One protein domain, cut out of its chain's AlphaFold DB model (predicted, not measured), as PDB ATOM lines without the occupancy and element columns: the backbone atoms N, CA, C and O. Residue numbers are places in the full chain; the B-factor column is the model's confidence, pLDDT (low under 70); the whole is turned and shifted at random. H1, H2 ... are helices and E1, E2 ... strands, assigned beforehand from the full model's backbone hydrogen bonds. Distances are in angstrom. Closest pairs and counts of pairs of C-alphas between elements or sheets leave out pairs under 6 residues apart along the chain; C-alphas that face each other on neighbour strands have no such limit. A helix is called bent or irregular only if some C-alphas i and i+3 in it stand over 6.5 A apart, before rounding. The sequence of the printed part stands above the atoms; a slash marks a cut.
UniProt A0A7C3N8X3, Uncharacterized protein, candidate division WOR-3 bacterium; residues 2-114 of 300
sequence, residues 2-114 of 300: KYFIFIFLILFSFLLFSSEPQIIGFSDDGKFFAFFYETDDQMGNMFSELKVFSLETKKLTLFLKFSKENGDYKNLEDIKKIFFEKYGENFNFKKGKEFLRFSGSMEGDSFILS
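This is residues 2 to 114 of the 300 residues of an uncharacterized protein of candidate division WOR-3 bacterium (UniProt A0A7C3N8X3). A twisted sheet of six antiparallel strands runs through the middle, with H2 packed slantwise on one face and H1 running along the opposite face at a greater height. Four strands, E1 to E4, make the broad part of the sheet, and the short hairpin of E5 and E6 extends it beyond E1. The printed part has 113 residues, with two named helices and six named strands in the order H1 E1 E2 E3 E4 H2 E5 E6. The sheet's order is E4 E3 E2 E1 E6 E5, and the class is mixed, helices and strands. The whole is compact, with a radius of gyration of the C-alphas of 13.5 A, and rounded, with spans of 38 by 29 by 27 A.

In the sheet, E2 covers residues 32 to 40 and is 26.2 A long, E3 covers residues 46 to 54 and is 26.7 A long, and E4 covers residues 59 to 67 and is 24.0 A long. E1 is residues 22 to 26, 12.7 A long, E6 residues 110 to 112, 6.5 A, and E5 residues 105 to 107, 6.4 A. H1, residues 2 to 15, is 20.7 A long and begins at C-alpha 2 (45.310, 22.403, 17.176). H2, residues 76 to 88, is 16.1 A long and is only just irregular: C-alphas 85 and 88 are 6.51 A apart. E6 ends at C-alpha 112 (32.713, 12.951, 33.940).

E1, E2, E3 and E4 form a meander, each strand the antiparallel neighbour of the one before. E2 and E3 are a hairpin at 162 degrees, with N 39 and O 47 2.8 A apart. E3 and E4 are a hairpin, with N 66 and O 48 at 2.8 A. E1 and E2 are a hairpin, with N 22 and O 36 at 2.8 A. On the other side of E1, E6 is antiparallel at 137 degrees, with N 23 and O 111 at 2.8 A. E6 and E5 are a hairpin, with N 112 and O 105 at 2.8 A; E5 and E4 are the edge strands. H2 is on the sheet at a height of 8.8 A, over E2 and slantwise to it at 34 degrees on the local plane; the closest C-alphas of the two, Tyr 37 and Leu 76, are 7.5 A apart. H1 is on the opposite face at a height of 10.0 A, along E2 at 1 degree on the local plane; their closest C-alphas, Ile 7 and Phe 33, are 7.9 A apart. H1 and H2 are apart. Of the O i to N i+4 pairs, 9 of 10 in H1 and 8 of 9 in H2 are within hydrogen-bond range.

The C-alphas farthest apart, those of Asp 29 and Met 43, are 39.9 A apart. The printed part has no cut. The link from H2 to E5, residues 89 to 104, is long. The mean pLDDT of the printed part is 71.0, and 45 residues are under 70, among them residues 2 to 20 and 95 to 114.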
ATOM      1  N   LYS A   2      46.412  22.203  18.155       33.06
ATOM      2  CA  LYS A   2      45.310  22.403  17.176       33.06
ATOM      3  C   LYS A   2      44.062  21.524  17.401       33.06
ATOM      4  O   LYS A   2      42.951  22.011  17.236       33.06
ATOM      5  N   TYR A   3      44.230  20.262  17.806       42.22
ATOM      6  CA  TYR A   3      43.102  19.355  18.079       42.22
ATOM      7  C   TYR A   3      42.395  19.648  19.409       42.22
ATOM      8  O   TYR A   3      41.205  19.399  19.537       42.22
ATOM      9  N   PHE A   4      43.114  20.239  20.365       41.94
ATOM     10  CA  PHE A   4      42.593  20.585  21.687       41.94
ATOM     11  C   PHE A   4      41.519  21.679  21.602       41.94
ATOM     12  O   PHE A   4      40.441  21.507  22.151       41.94
ATOM     13  N   ILE A   5      41.770  22.744  20.829       43.81
ATOM     14  CA  ILE A   5      40.808  23.845  20.614       43.81
ATOM     15  C   ILE A   5      39.529  23.338  19.932       43.81
ATOM     16  O   ILE A   5      38.422  23.697  20.315       43.81
ATOM     17  N   PHE A   6      39.668  22.457  18.937       48.78
ATOM     18  CA  PHE A   6      38.527  21.891  18.216       48.78
ATOM     19  C   PHE A   6      37.635  21.018  19.113       48.78
ATOM     20  O   PHE A   6      36.416  21.138  19.076       48.78
ATOM     21  N   ILE A   7      38.242  20.177  19.953       55.81
ATOM     22  CA  ILE A   7      37.521  19.332  20.914       55.81
ATOM     23  C   ILE A   7      36.867  20.183  21.999       55.81
ATOM     24  O   ILE A   7      35.725  19.925  22.366       55.81
ATOM     25  N   PHE A   8      37.563  21.220  22.467       53.97
ATOM     26  CA  PHE A   8      37.029  22.168  23.435       53.97
ATOM     27  C   PHE A   8      35.763  22.853  22.906       53.97
ATOM     28  O   PHE A   8      34.739  22.822  23.577       53.97
ATOM     29  N   LEU A   9      35.786  23.363  21.668       53.66
ATOM     30  CA  LEU A   9      34.614  23.963  21.017       53.66
ATOM     31  C   LEU A   9      33.451  22.973  20.851       53.66
ATOM     32  O   LEU A   9      32.303  23.329  21.106       53.66
ATOM     33  N   ILE A  10      33.741  21.727  20.458       56.88
ATOM     34  CA  ILE A  10      32.737  20.659  20.351       56.88
ATOM     35  C   ILE A  10      32.085  20.422  21.712       56.88
ATOM     36  O   ILE A  10      30.869  20.536  21.816       56.88
ATOM     37  N   LEU A  11      32.868  20.157  22.759       56.81
ATOM     38  CA  LEU A  11      32.339  19.916  24.104       56.81
ATOM     39  C   LEU A  11      31.511  21.111  24.611       56.81
ATOM     40  O   LEU A  11      30.423  20.910  25.144       56.81
ATOM     41  N   PHE A  12      31.966  22.346  24.364       54.16
ATOM     42  CA  PHE A  12      31.249  23.567  24.747       54.16
ATOM     43  C   PHE A  12      29.910  23.740  24.022       54.16
ATOM     44  O   PHE A  12      28.935  24.178  24.627       54.16
ATOM     45  N   SER A  13      29.829  23.350  22.746       50.69
ATOM     46  CA  SER A  13      28.580  23.431  21.977       50.69
ATOM     47  C   SER A  13      27.480  22.489  22.488       50.69
ATOM     48  O   SER A  13      26.301  22.780  22.296       50.69
ATOM     49  N   PHE A  14      27.846  21.396  23.172       52.81
ATOM     50  CA  PHE A  14      26.892  20.423  23.723       52.81
ATOM     51  C   PHE A  14      26.564  20.664  25.205       52.81
ATOM     52  O   PHE A  14      25.469  20.322  25.639       52.81
ATOM     53  N   LEU A  15      27.454  21.331  25.953       51.47
ATOM     54  CA  LEU A  15      27.260  21.682  27.370       51.47
ATOM     55  C   LEU A  15      26.016  22.550  27.642       51.47
ATOM     56  O   LEU A  15      25.488  22.535  28.753       51.47
ATOM     57  N   LEU A  16      25.523  23.275  26.634       43.16
ATOM     58  CA  LEU A  16      24.344  24.144  26.742       43.16
ATOM     59  C   LEU A  16      23.001  23.387  26.769       43.16
ATOM     60  O   LEU A  16      21.992  23.995  27.115       43.16
ATOM     61  N   PHE A  17      22.968  22.096  26.409       46.62
ATOM     62  CA  PHE A  17      21.715  21.370  26.144       46.62
ATOM     63  C   PHE A  17      21.647  19.953  26.750       46.62
ATOM     64  O   PHE A  17      20.775  19.172  26.368       46.62
ATOM     65  N   SER A  18      22.551  19.581  27.669       50.56
ATOM     66  CA  SER A  18      22.611  18.212  28.209       50.56
ATOM     67  C   SER A  18      22.950  18.110  29.698       50.56
ATOM     68  O   SER A  18      23.471  19.044  30.318       50.56
ATOM     69  N   SER A  19      22.714  16.915  30.253       61.50
ATOM     70  CA  SER A  19      23.295  16.476  31.527       61.50
ATOM     71  C   SER A  19      24.832  16.421  31.458       61.50
ATOM     72  O   SER A  19      25.417  16.669  30.402       61.50
ATOM     73  N   GLU A  20      25.493  16.139  32.588       68.44
ATOM     74  CA  GLU A  20      26.961  16.074  32.697       68.44
ATOM     75  C   GLU A  20      27.556  15.101  31.656       68.44
ATOM     76  O   GLU A  20      27.340  13.889  31.765       68.44
ATOM     77  N   PRO A  21      28.279  15.588  30.624       73.19
ATOM     78  CA  PRO A  21      28.819  14.710  29.598       73.19
ATOM     79  C   PRO A  21      29.927  13.813  30.155       73.19
ATOM     80  O   PRO A  21      30.820  14.255  30.882       73.19
ATOM     81  N   GLN A  22      29.904  12.546  29.751       76.12
ATOM     82  CA  GLN A  22      30.935  11.567  30.061       76.12
ATOM     83  C   GLN A  22      31.866  11.400  28.864       76.12
ATOM     84  O   GLN A  22      31.475  10.997  27.765       76.12
ATOM     85  N   ILE A  23      33.133  11.727  29.070       76.25
ATOM     86  CA  ILE A  23      34.157  11.677  28.039       76.25
ATOM     87  C   ILE A  23      34.870  10.327  28.126       76.25
ATOM     88  O   ILE A  23      35.410   9.983  29.174       76.25
ATOM     89  N   ILE A  24      34.903   9.575  27.022       77.56
ATOM     90  CA  ILE A  24      35.697   8.336  26.903       77.56
ATOM     91  C   ILE A  24      37.160   8.686  26.620       77.56
ATOM     92  O   ILE A  24      38.072   8.054  27.138       77.56
ATOM     93  N   GLY A  25      37.388   9.732  25.822       68.44
ATOM     94  CA  GLY A  25      38.707  10.317  25.607       68.44
ATOM     95  C   GLY A  25      39.214  10.117  24.188       68.44
ATOM     96  O   GLY A  25      38.441  10.153  23.230       68.44
ATOM     97  N   PHE A  26      40.528   9.961  24.055       76.44
ATOM     98  CA  PHE A  26      41.212   9.813  22.773       76.44
ATOM     99  C   PHE A  26      41.492   8.350  22.459       76.44
ATOM    100  O   PHE A  26      41.830   7.581  23.358       76.44
ATOM    101  N   SER A  27      41.439   7.996  21.177       81.06
ATOM    102  CA  SER A  27      41.929   6.700  20.716       81.06
ATOM    103  C   SER A  27      43.434   6.549  20.957       81.06
ATOM    104  O   SER A  27      44.183   7.525  21.098       81.06
ATOM    105  N   ASP A  28      43.924   5.312  20.948       76.12
ATOM    106  CA  ASP A  28      45.327   5.000  21.204       76.12
ATOM    107  C   ASP A  28      46.279   5.556  20.140       76.12
ATOM    108  O   ASP A  28      47.420   5.904  20.449       76.12
ATOM    109  N   ASP A  29      45.803   5.719  18.910       76.19
ATOM    110  CA  ASP A  29      46.520   6.406  17.831       76.19
ATOM    111  C   ASP A  29      46.310   7.929  17.811       76.19
ATOM    112  O   ASP A  29      46.899   8.617  16.978       76.19
ATOM    113  N   GLY A  30      45.477   8.466  18.708       71.81
ATOM    114  CA  GLY A  30      45.167   9.889  18.799       71.81
ATOM    115  C   GLY A  30      44.378  10.444  17.610       71.81
ATOM    116  O   GLY A  30      44.384  11.656  17.405       71.81
ATOM    117  N   LYS A  31      43.725   9.596  16.806       79.06
ATOM    118  CA  LYS A  31      42.945  10.019  15.631       79.06
ATOM    119  C   LYS A  31      41.484  10.318  15.933       79.06
ATOM    120  O   LYS A  31      40.860  11.068  15.178       79.06
ATOM    121  N   PHE A  32      40.944   9.761  17.011       81.25
ATOM    122  CA  PHE A  32      39.535   9.867  17.357       81.25
ATOM    123  C   PHE A  32      39.334  10.401  18.770       81.25
ATOM    124  O   PHE A  32      40.182  10.232  19.644       81.25
ATOM    125  N   PHE A  33      38.185  11.036  18.977       79.56
ATOM    126  CA  PHE A  33      37.712  11.500  20.274       79.56
ATOM    127  C   PHE A  33      36.269  11.051  20.485       79.56
ATOM    128  O   PHE A  33      35.435  11.267  19.603       79.56
ATOM    129  N   ALA A  34      35.977  10.433  21.627       82.25
ATOM    130  CA  ALA A  34      34.669   9.862  21.928       82.25
ATOM    131  C   ALA A  34      34.102  10.379  23.256       82.25
ATOM    132  O   ALA A  34      34.824  10.534  24.246       82.25
ATOM    133  N   PHE A  35      32.796  10.634  23.276       83.62
ATOM    134  CA  PHE A  35      32.044  11.040  24.464       83.62
ATOM    135  C   PHE A  35      30.563  10.703  24.307       83.62
ATOM    136  O   PHE A  35      30.079  10.466  23.196       83.62
ATOM    137  N   PHE A  36      29.844  10.705  25.422       85.75
ATOM    138  CA  PHE A  36      28.409  10.488  25.458       85.75
ATOM    139  C   PHE A  36      27.752  11.284  26.590       85.75
ATOM    140  O   PHE A  36      28.414  11.704  27.534       85.75
ATOM    141  N   TYR A  37      26.454  11.546  26.474       82.44
ATOM    142  CA  TYR A  37      25.682  12.308  27.462       82.44
ATOM    143  C   TYR A  37      24.208  11.899  27.430       82.44
ATOM    144  O   TYR A  37      23.782  11.249  26.473       82.44
ATOM    145  N   GLU A  38      23.433  12.259  28.460       83.56
ATOM    146  CA  GLU A  38      21.965  12.178  28.415       83.56
ATOM    147  C   GLU A  38      21.357  13.542  28.058       83.56
ATOM    148  O   GLU A  38      21.856  14.604  28.437       83.56
ATOM    149  N   THR A  39      20.262  13.507  27.316       78.50
ATOM    150  CA  THR A  39      19.467  14.666  26.907       78.50
ATOM    151  C   THR A  39      18.006  14.239  26.813       78.50
ATOM    152  O   THR A  39      17.724  13.065  26.558       78.50
ATOM    153  N   ASP A  40      17.081  15.162  27.036       76.62
ATOM    154  CA  ASP A  40      15.660  14.948  26.814       76.62
ATOM    155  C   ASP A  40      15.212  15.546  25.473       76.62
ATOM    156  O   ASP A  40      15.788  16.504  24.953       76.62
ATOM    157  N   ASP A  41      14.195  14.948  24.851       70.38
ATOM    158  CA  ASP A  41      13.500  15.628  23.760       70.38
ATOM    159  C   ASP A  41      12.512  16.680  24.295       70.38
ATOM    160  O   ASP A  41      12.266  16.807  25.492       70.38
ATOM    161  N   GLN A  42      11.887  17.435  23.387       65.38
ATOM    162  CA  GLN A  42      10.873  18.435  23.751       65.38
ATOM    163  C   GLN A  42       9.631  17.840  24.440       65.38
ATOM    164  O   GLN A  42       8.797  18.590  24.945       65.38
ATOM    165  N   MET A  43       9.482  16.514  24.434       64.94
ATOM    166  CA  MET A  43       8.404  15.780  25.091       64.94
ATOM    167  C   MET A  43       8.846  15.188  26.442       64.94
ATOM    168  O   MET A  43       8.026  14.570  27.117       64.94
ATOM    169  N   GLY A  44      10.098  15.415  26.863       65.88
ATOM    170  CA  GLY A  44      10.672  14.930  28.119       65.88
ATOM    171  C   GLY A  44      11.187  13.490  28.067       65.88
ATOM    172  O   GLY A  44      11.515  12.929  29.114       65.88
ATOM    173  N   ASN A  45      11.253  12.878  26.881       72.69
ATOM    174  CA  ASN A  45      11.771  11.524  26.719       72.69
ATOM    175  C   ASN A  45      13.293  11.527  26.839       72.69
ATOM    176  O   ASN A  45      13.963  12.317  26.170       72.69
ATOM    177  N   MET A  46      13.851  10.630  27.650       80.69
ATOM    178  CA  MET A  46      15.286  10.605  27.947       80.69
ATOM    179  C   MET A  46      16.048   9.729  26.951       80.69
ATOM    180  O   MET A  46      15.793   8.527  26.809       80.69
ATOM    181  N   PHE A  47      17.054  10.322  26.317       84.44
ATOM    182  CA  PHE A  47      17.958   9.643  25.401       84.44
ATOM    183  C   PHE A  47      19.405   9.829  25.821       84.44
ATOM    184  O   PHE A  47      19.782  10.864  26.369       84.44
ATOM    185  N   SER A  48      20.242   8.860  25.464       86.94
ATOM    186  CA  SER A  48      21.683   9.059  25.452       86.94
ATOM    187  C   SER A  48      22.204   9.174  24.028       86.94
ATOM    188  O   SER A  48      21.815   8.410  23.144       86.94
ATOM    189  N   GLU A  49      23.101  10.130  23.806       86.06
ATOM    190  CA  GLU A  49      23.819  10.292  22.547       86.06
ATOM    191  C   GLU A  49      25.288   9.912  22.729       86.06
ATOM    192  O   GLU A  49      25.971  10.484  23.575       86.06
ATOM    193  N   LEU A  50      25.786   8.992  21.902       86.81
ATOM    194  CA  LEU A  50      27.199   8.619  21.803       86.81
ATOM    195  C   LEU A  50      27.777   9.176  20.504       86.81
ATOM    196  O   LEU A  50      27.245   8.936  19.414       86.81
ATOM    197  N   LYS A  51      28.887   9.902  20.616       86.88
ATOM    198  CA  LYS A  51      29.541  10.579  19.495       86.88
ATOM    199  C   LYS A  51      31.016  10.217  19.422       86.88
ATOM    200  O   LYS A  51      31.715  10.231  20.433       86.88
ATOM    201  N   VAL A  52      31.500   9.958  18.204       83.88
ATOM    202  CA  VAL A  52      32.931   9.797  17.901       83.88
ATOM    203  C   VAL A  52      33.319  10.758  16.789       83.88
ATOM    204  O   VAL A  52      32.738  10.737  15.704       83.88
ATOM    205  N   PHE A  53      34.321  11.589  17.043       77.75
ATOM    206  CA  PHE A  53      34.852  12.569  16.105       77.75
ATOM    207  C   PHE A  53      36.224  12.145  15.599       77.75
ATOM    208  O   PHE A  53      37.083  11.747  16.381       77.75
ATOM    209  N   SER A  54      36.453  12.299  14.299       78.75
ATOM    210  CA  SER A  54      37.789  12.217  13.714       78.75
ATOM    211  C   SER A  54      38.491  13.560  13.893       78.75
ATOM    212  O   SER A  54      37.994  14.599  13.454       78.75
ATOM    213  N   LEU A  55      39.662  13.544  14.525       69.38
ATOM    214  CA  LEU A  55      40.459  14.746  14.773       69.38
ATOM    215  C   LEU A  55      41.152  15.247  13.512       69.38
ATOM    216  O   LEU A  55      41.304  16.451  13.326       69.38
ATOM    217  N   GLU A  56      41.525  14.326  12.629       74.50
ATOM    218  CA  GLU A  56      42.136  14.633  11.340       74.50
ATOM    219  C   GLU A  56      41.158  15.369  10.420       74.50
ATOM    220  O   GLU A  56      41.459  16.453   9.923       74.50
ATOM    221  N   THR A  57      39.961  14.806  10.238       76.25
ATOM    222  CA  THR A  57      38.960  15.359   9.312       76.25
ATOM    223  C   THR A  57      38.058  16.408   9.948       76.25
ATOM    224  O   THR A  57      37.345  17.104   9.225       76.25
ATOM    225  N   LYS A  58      38.082  16.531  11.282       68.69
ATOM    226  CA  LYS A  58      37.203  17.412  12.062       68.69
ATOM    227  C   LYS A  58      35.712  17.127  11.836       68.69
ATOM    228  O   LYS A  58      34.891  18.041  11.852       68.69
ATOM    229  N   LYS A  59      35.350  15.864  11.599       74.56
ATOM    230  CA  LYS A  59      33.965  15.438  11.337       74.56
ATOM    231  C   LYS A  59      33.489  14.395  12.339       74.56
ATOM    232  O   LYS A  59      34.267  13.569  12.825       74.56
ATOM    233  N   LEU A  60      32.185  14.420  12.601       77.75
ATOM    234  CA  LEU A  60      31.484  13.365  13.322       77.75
ATOM    235  C   LEU A  60      31.520  12.088  12.475       77.75
ATOM    236  O   LEU A  60      31.078  12.085  11.330       77.75
ATOM    237  N   THR A  61      32.117  11.036  13.022       83.88
ATOM    238  CA  THR A  61      32.343   9.749  12.344       83.88
ATOM    239  C   THR A  61      31.367   8.680  12.832       83.88
ATOM    240  O   THR A  61      30.985   7.805  12.063       83.88
ATOM    241  N   LEU A  62      30.916   8.780  14.085       84.88
ATOM    242  CA  LEU A  62      29.839   7.962  14.636       84.88
ATOM    243  C   LEU A  62      28.881   8.841  15.436       84.88
ATOM    244  O   LEU A  62      29.326   9.649  16.250       84.88
ATOM    245  N   PHE A  63      27.583   8.638  15.224       88.69
ATOM    246  CA  PHE A  63      26.504   9.213  16.019       88.69
ATOM    247  C   PHE A  63      25.466   8.134  16.288       88.69
ATOM    248  O   PHE A  63      24.863   7.615  15.349       88.69
ATOM    249  N   LEU A  64      25.276   7.789  17.557       86.31
ATOM    250  CA  LEU A  64      24.277   6.821  17.986       86.31
ATOM    251  C   LEU A  64      23.391   7.453  19.046       86.31
ATOM    252  O   LEU A  64      23.882   8.160  19.925       86.31
ATOM    253  N   LYS A  65      22.095   7.172  18.953       89.06
ATOM    254  CA  LYS A  65      21.082   7.614  19.904       89.06
ATOM    255  C   LYS A  65      20.430   6.379  20.520       89.06
ATOM    256  O   LYS A  65      19.992   5.502  19.781       89.06
ATOM    257  N   PHE A  66      20.388   6.327  21.845       87.75
ATOM    258  CA  PHE A  66      19.830   5.232  22.635       87.75
ATOM    259  C   PHE A  66      18.634   5.759  23.425       87.75
ATOM    260  O   PHE A  66      18.740   6.802  24.068       87.75
ATOM    261  N   SER A  67      17.498   5.069  23.372       85.06
ATOM    262  CA  SER A  67      16.290   5.420  24.120       85.06
ATOM    263  C   SER A  67      16.207   4.634  25.418       85.06
ATOM    264  O   SER A  67      16.279   3.401  25.435       85.06
ATOM    265  N   LYS A  68      16.004   5.360  26.519       81.19
ATOM    266  CA  LYS A  68      15.782   4.749  27.829       81.19
ATOM    267  C   LYS A  68      14.416   4.064  27.891       81.19
ATOM    268  O   LYS A  68      14.295   2.998  28.488       81.19
ATOM    269  N   GLU A  69      13.409   4.631  27.221       83.19
ATOM    270  CA  GLU A  69      12.056   4.060  27.118       83.19
ATOM    271  C   GLU A  69      12.018   2.755  26.322       83.19
ATOM    272  O   GLU A  69      11.318   1.824  26.710       83.19
ATOM    273  N   ASN A  70      12.801   2.659  25.242       81.88
ATOM    274  CA  ASN A  70      12.898   1.429  24.449       81.88
ATOM    275  C   ASN A  70      13.782   0.362  25.116       81.88
ATOM    276  O   ASN A  70      13.909  -0.746  24.598       81.88
ATOM    277  N   GLY A  71      14.391   0.680  26.263       82.44
ATOM    278  CA  GLY A  71      15.277  -0.225  26.987       82.44
ATOM    279  C   GLY A  71      16.638  -0.425  26.321       82.44
ATOM    280  O   GLY A  71      17.321  -1.394  26.655       82.44
ATOM    281  N   ASP A  72      17.051   0.476  25.420       86.25
ATOM    282  CA  ASP A  72      18.360   0.411  24.753       86.25
ATOM    283  C   ASP A  72      19.513   0.510  25.764       86.25
ATOM    284  O   ASP A  72      20.610   0.002  25.528       86.25
ATOM    285  N   TYR A  73      19.255   1.171  26.896       90.19
ATOM    286  CA  TYR A  73      20.165   1.317  28.023       90.19
ATOM    287  C   TYR A  73      19.379   1.596  29.317       90.19
ATOM    288  O   TYR A  73      18.265   2.117  29.272       90.19
ATOM    289  N   LYS A  74      19.943   1.269  30.488       85.81
ATOM    290  CA  LYS A  74      19.350   1.593  31.802       85.81
ATOM    291  C   LYS A  74      20.062   2.766  32.467       85.81
ATOM    292  O   LYS A  74      19.425   3.567  33.151       85.81
ATOM    293  N   ASN A  75      21.373   2.868  32.280       84.31
ATOM    294  CA  ASN A  75      22.203   3.949  32.805       84.31
ATOM    295  C   ASN A  75      23.376   4.265  31.858       84.31
ATOM    296  O   ASN A  75      23.673   3.509  30.938       84.31
ATOM    297  N   LEU A  76      24.041   5.396  32.092       79.81
ATOM    298  CA  LEU A  76      25.171   5.861  31.280       79.81
ATOM    299  C   LEU A  76      26.333   4.846  31.199       79.81
ATOM    300  O   LEU A  76      27.005   4.772  30.171       79.81
ATOM    301  N   GLU A  77      26.519   3.999  32.214       84.12
ATOM    302  CA  GLU A  77      27.539   2.941  32.202       84.12
ATOM    303  C   GLU A  77      27.241   1.854  31.149       84.12
ATOM    304  O   GLU A  77      28.161   1.284  30.558       84.12
ATOM    305  N   ASP A  78      25.967   1.594  30.837       87.50
ATOM    306  CA  ASP A  78      25.592   0.675  29.756       87.50
ATOM    307  C   ASP A  78      26.038   1.210  28.384       87.50
ATOM    308  O   ASP A  78      26.528   0.450  27.550       87.50
ATOM    309  N   ILE A  79      25.947   2.527  28.164       88.88
ATOM    310  CA  ILE A  79      26.397   3.178  26.920       88.88
ATOM    311  C   ILE A  79      27.908   3.027  26.748       88.88
ATOM    312  O   ILE A  79      28.390   2.700  25.659       88.88
ATOM    313  N   LYS A  80      28.656   3.203  27.839       86.81
ATOM    314  CA  LYS A  80      30.104   2.994  27.868       86.81
ATOM    315  C   LYS A  80      30.475   1.555  27.513       86.81
ATOM    316  O   LYS A  80      31.355   1.345  26.678       86.81
ATOM    317  N   LYS A  81      29.783   0.563  28.083       88.94
ATOM    318  CA  LYS A  81      29.992  -0.854  27.737       88.94
ATOM    319  C   LYS A  81      29.704  -1.124  26.265       88.94
ATOM    320  O   LYS A  81      30.553  -1.690  25.582       88.94
ATOM    321  N   ILE A  82      28.571  -0.636  25.751       90.69
ATOM    322  CA  ILE A  82      28.207  -0.761  24.333       90.69
ATOM    323  C   ILE A  82      29.302  -0.178  23.432       90.69
ATOM    324  O   ILE A  82      29.632  -0.782  22.407       90.69
ATOM    325  N   PHE A  83      29.881   0.970  23.800       90.88
ATOM    326  CA  PHE A  83      30.994   1.557  23.060       90.88
ATOM    327  C   PHE A  83      32.187   0.602  22.979       90.88
ATOM    328  O   PHE A  83      32.611   0.269  21.872       90.88
ATOM    329  N   PHE A  84      32.713   0.140  24.115       89.31
ATOM    330  CA  PHE A  84      33.908  -0.710  24.126       89.31
ATOM    331  C   PHE A  84      33.672  -2.078  23.477       89.31
ATOM    332  O   PHE A  84      34.535  -2.546  22.740       89.31
ATOM    333  N   GLU A  85      32.502  -2.685  23.685       91.62
ATOM    334  CA  GLU A  85      32.177  -4.010  23.143       91.62
ATOM    335  C   GLU A  85      31.960  -4.009  21.625       91.62
ATOM    336  O   GLU A  85      32.313  -4.980  20.960       91.62
ATOM    337  N   LYS A  86      31.363  -2.949  21.058       91.75
ATOM    338  CA  LYS A  86      30.951  -2.939  19.639       91.75
ATOM    339  C   LYS A  86      31.777  -2.025  18.741       91.75
ATOM    340  O   LYS A  86      31.849  -2.262  17.537       91.75
ATOM    341  N   TYR A  87      32.360  -0.964  19.293       90.88
ATOM    342  CA  TYR A  87      32.959   0.115  18.502       90.88
ATOM    343  C   TYR A  87      34.405   0.430  18.892       90.88
ATOM    344  O   TYR A  87      35.160   0.889  18.038       90.88
ATOM    345  N   GLY A  88      34.807   0.170  20.139       88.00
ATOM    346  CA  GLY A  88      36.105   0.568  20.685       88.00
ATOM    347  C   GLY A  88      37.282   0.100  19.832       88.00
ATOM    348  O   GLY A  88      38.127   0.912  19.459       88.00
ATOM    349  N   GLU A  89      37.300  -1.173  19.430       89.38
ATOM    350  CA  GLU A  89      38.377  -1.734  18.606       89.38
ATOM    351  C   GLU A  89      38.490  -1.053  17.231       89.38
ATOM    352  O   GLU A  89      39.589  -0.682  16.817       89.38
ATOM    353  N   ASN A  90      37.358  -0.788  16.567       89.62
ATOM    354  CA  ASN A  90      37.315  -0.138  15.250       89.62
ATOM    355  C   ASN A  90      37.881   1.285  15.272       89.62
ATOM    356  O   ASN A  90      38.453   1.746  14.285       89.62
ATOM    357  N   PHE A  91      37.735   1.978  16.401       88.94
ATOM    358  CA  PHE A  91      38.291   3.313  16.607       88.94
ATOM    359  C   PHE A  91      39.599   3.297  17.406       88.94
ATOM    360  O   PHE A  91      40.076   4.357  17.801       88.94
ATOM    361  N   ASN A  92      40.194   2.119  17.624       87.75
ATOM    362  CA  ASN A  92      41.466   1.929  18.318       87.75
ATOM    363  C   ASN A  92      41.470   2.462  19.767       87.75
ATOM    364  O   ASN A  92      42.429   3.087  20.207       87.75
ATOM    365  N   PHE A  93      40.388   2.230  20.508       84.31
ATOM    366  CA  PHE A  93      40.286   2.463  21.948       84.31
ATOM    367  C   PHE A  93      40.489   1.134  22.685       84.31
ATOM    368  O   PHE A  93      39.530   0.386  22.874       84.31
ATOM    369  N   LYS A  94      41.732   0.805  23.067       75.38
ATOM    370  CA  LYS A  94      42.046  -0.467  23.748       75.38
ATOM    371  C   LYS A  94      42.063  -0.332  25.266       75.38
ATOM    372  O   LYS A  94      41.669  -1.272  25.950       75.38
ATOM    373  N   LYS A  95      42.529   0.807  25.791       57.72
ATOM    374  CA  LYS A  95      42.480   1.189  27.214       57.72
ATOM    375  C   LYS A  95      42.362   2.708  27.299       57.72
ATOM    376  O   LYS A  95      43.107   3.396  26.606       57.72
ATOM    377  N   GLY A  96      41.431   3.230  28.098       49.28
ATOM    378  CA  GLY A  96      41.253   4.678  28.243       49.28
ATOM    379  C   GLY A  96      42.575   5.367  28.593       49.28
ATOM    380  O   GLY A  96      43.280   4.946  29.510       49.28
ATOM    381  N   LYS A  97      42.954   6.398  27.834       46.66
ATOM    382  CA  LYS A  97      44.144   7.204  28.137       46.66
ATOM    383  C   LYS A  97      43.805   8.279  29.161       46.66
ATOM    384  O   LYS A  97      42.763   8.920  29.056       46.66
ATOM    385  N   GLU A  98      44.714   8.500  30.111       40.47
ATOM    386  CA  GLU A  98      44.585   9.544  31.130       40.47
ATOM    387  C   GLU A  98      44.348  10.925  30.506       40.47
ATOM    388  O   GLU A  98      44.996  11.333  29.536       40.47
ATOM    389  N   PHE A  99      43.399  11.653  31.088       47.16
ATOM    390  CA  PHE A  99      42.993  12.971  30.632       47.16
ATOM    391  C   PHE A  99      44.017  14.042  31.010       47.16
ATOM    392  O   PHE A  99      44.526  14.093  32.130       47.16
ATOM    393  N   LEU A 100      44.251  14.979  30.088       41.53
ATOM    394  CA  LEU A 100      44.845  16.268  30.430       41.53
ATOM    395  C   LEU A 100      43.801  17.096  31.189       41.53
ATOM    396  O   LEU A 100      42.732  17.364  30.659       41.53
ATOM    397  N   ARG A 101      44.141  17.446  32.433       37.69
ATOM    398  CA  ARG A 101      43.467  18.325  33.410       37.69
ATOM    399  C   ARG A 101      42.223  19.086  32.903       37.69
ATOM    400  O   ARG A 101      42.337  20.179  32.357       37.69
ATOM    401  N   PHE A 102      41.045  18.544  33.213       40.44
ATOM    402  CA  PHE A 102      39.759  19.254  33.223       40.44
ATOM    403  C   PHE A 102      39.145  19.178  34.633       40.44
ATOM    404  O   PHE A 102      39.504  18.301  35.419       40.44
ATOM    405  N   SER A 103      38.227  20.089  34.972       41.69
ATOM    406  CA  SER A 103      37.425  20.014  36.204       41.69
ATOM    407  C   SER A 103      36.295  18.992  36.040       41.69
ATOM    408  O   SER A 103      35.488  19.116  35.120       41.69
ATOM    409  N   GLY A 104      36.252  17.978  36.902       49.06
ATOM    410  CA  GLY A 104      35.332  16.844  36.797       49.06
ATOM    411  C   GLY A 104      35.831  15.652  37.613       49.06
ATOM    412  O   GLY A 104      36.857  15.753  38.291       49.06
ATOM    413  N   SER A 105      35.109  14.536  37.581       51.94
ATOM    414  CA  SER A 105      35.466  13.322  38.323       51.94
ATOM    415  C   SER A 105      35.811  12.178  37.379       51.94
ATOM    416  O   SER A 105      35.140  11.960  36.374       51.94
ATOM    417  N   MET A 106      36.853  11.422  37.715       53.31
ATOM    418  CA  MET A 106      37.169  10.174  37.021       53.31
ATOM    419  C   MET A 106      36.225   9.065  37.492       53.31
ATOM    420  O   MET A 106      36.081   8.857  38.695       53.31
ATOM    421  N   GLU A 107      35.646   8.321  36.551       54.38
ATOM    422  CA  GLU A 107      34.906   7.085  36.814       54.38
ATOM    423  C   GLU A 107      35.402   5.985  35.862       54.38
ATOM    424  O   GLU A 107      35.052   5.928  34.678       54.38
ATOM    425  N   GLY A 108      36.293   5.123  36.367       64.19
ATOM    426  CA  GLY A 108      37.021   4.148  35.547       64.19
ATOM    427  C   GLY A 108      37.798   4.828  34.411       64.19
ATOM    428  O   GLY A 108      38.511   5.801  34.641       64.19
ATOM    429  N   ASP A 109      37.614   4.339  33.183       55.03
ATOM    430  CA  ASP A 109      38.287   4.846  31.973       55.03
ATOM    431  C   ASP A 109      37.647   6.112  31.366       55.03
ATOM    432  O   ASP A 109      38.042   6.544  30.285       55.03
ATOM    433  N   SER A 110      36.637   6.696  32.016       55.34
ATOM    434  CA  SER A 110      35.946   7.895  31.531       55.34
ATOM    435  C   SER A 110      36.061   9.056  32.509       55.34
ATOM    436  O   SER A 110      36.110   8.874  33.726       55.34
ATOM    437  N   PHE A 111      36.052  10.265  31.960       57.91
ATOM    438  CA  PHE A 111      36.027  11.506  32.715       57.91
ATOM    439  C   PHE A 111      34.630  12.117  32.656       57.91
ATOM    440  O   PHE A 111      34.140  12.458  31.580       57.91
ATOM    441  N   ILE A 112      33.993  12.261  33.812       59.78
ATOM    442  CA  ILE A 112      32.713  12.951  33.940       59.78
ATOM    443  C   ILE A 112      33.012  14.434  34.030       59.78
ATOM    444  O   ILE A 112      33.558  14.916  35.027       59.78
ATOM    445  N   LEU A 113      32.661  15.157  32.976       55.16
ATOM    446  CA  LEU A 113      32.790  16.597  32.960       55.16
ATOM    447  C   LEU A 113      31.523  17.180  33.585       55.16
ATOM    448  O   LEU A 113      30.456  17.203  32.976       55.16
ATOM    449  N   SER A 114      31.633  17.624  34.835       53.69
ATOM    450  CA  SER A 114      30.511  18.247  35.530       53.69
ATOM    451  C   SER A 114      30.076  19.505  34.781       53.69
ATOM    452  O   SER A 114      30.894  20.383  34.512       53.69
TER     453      SER A 114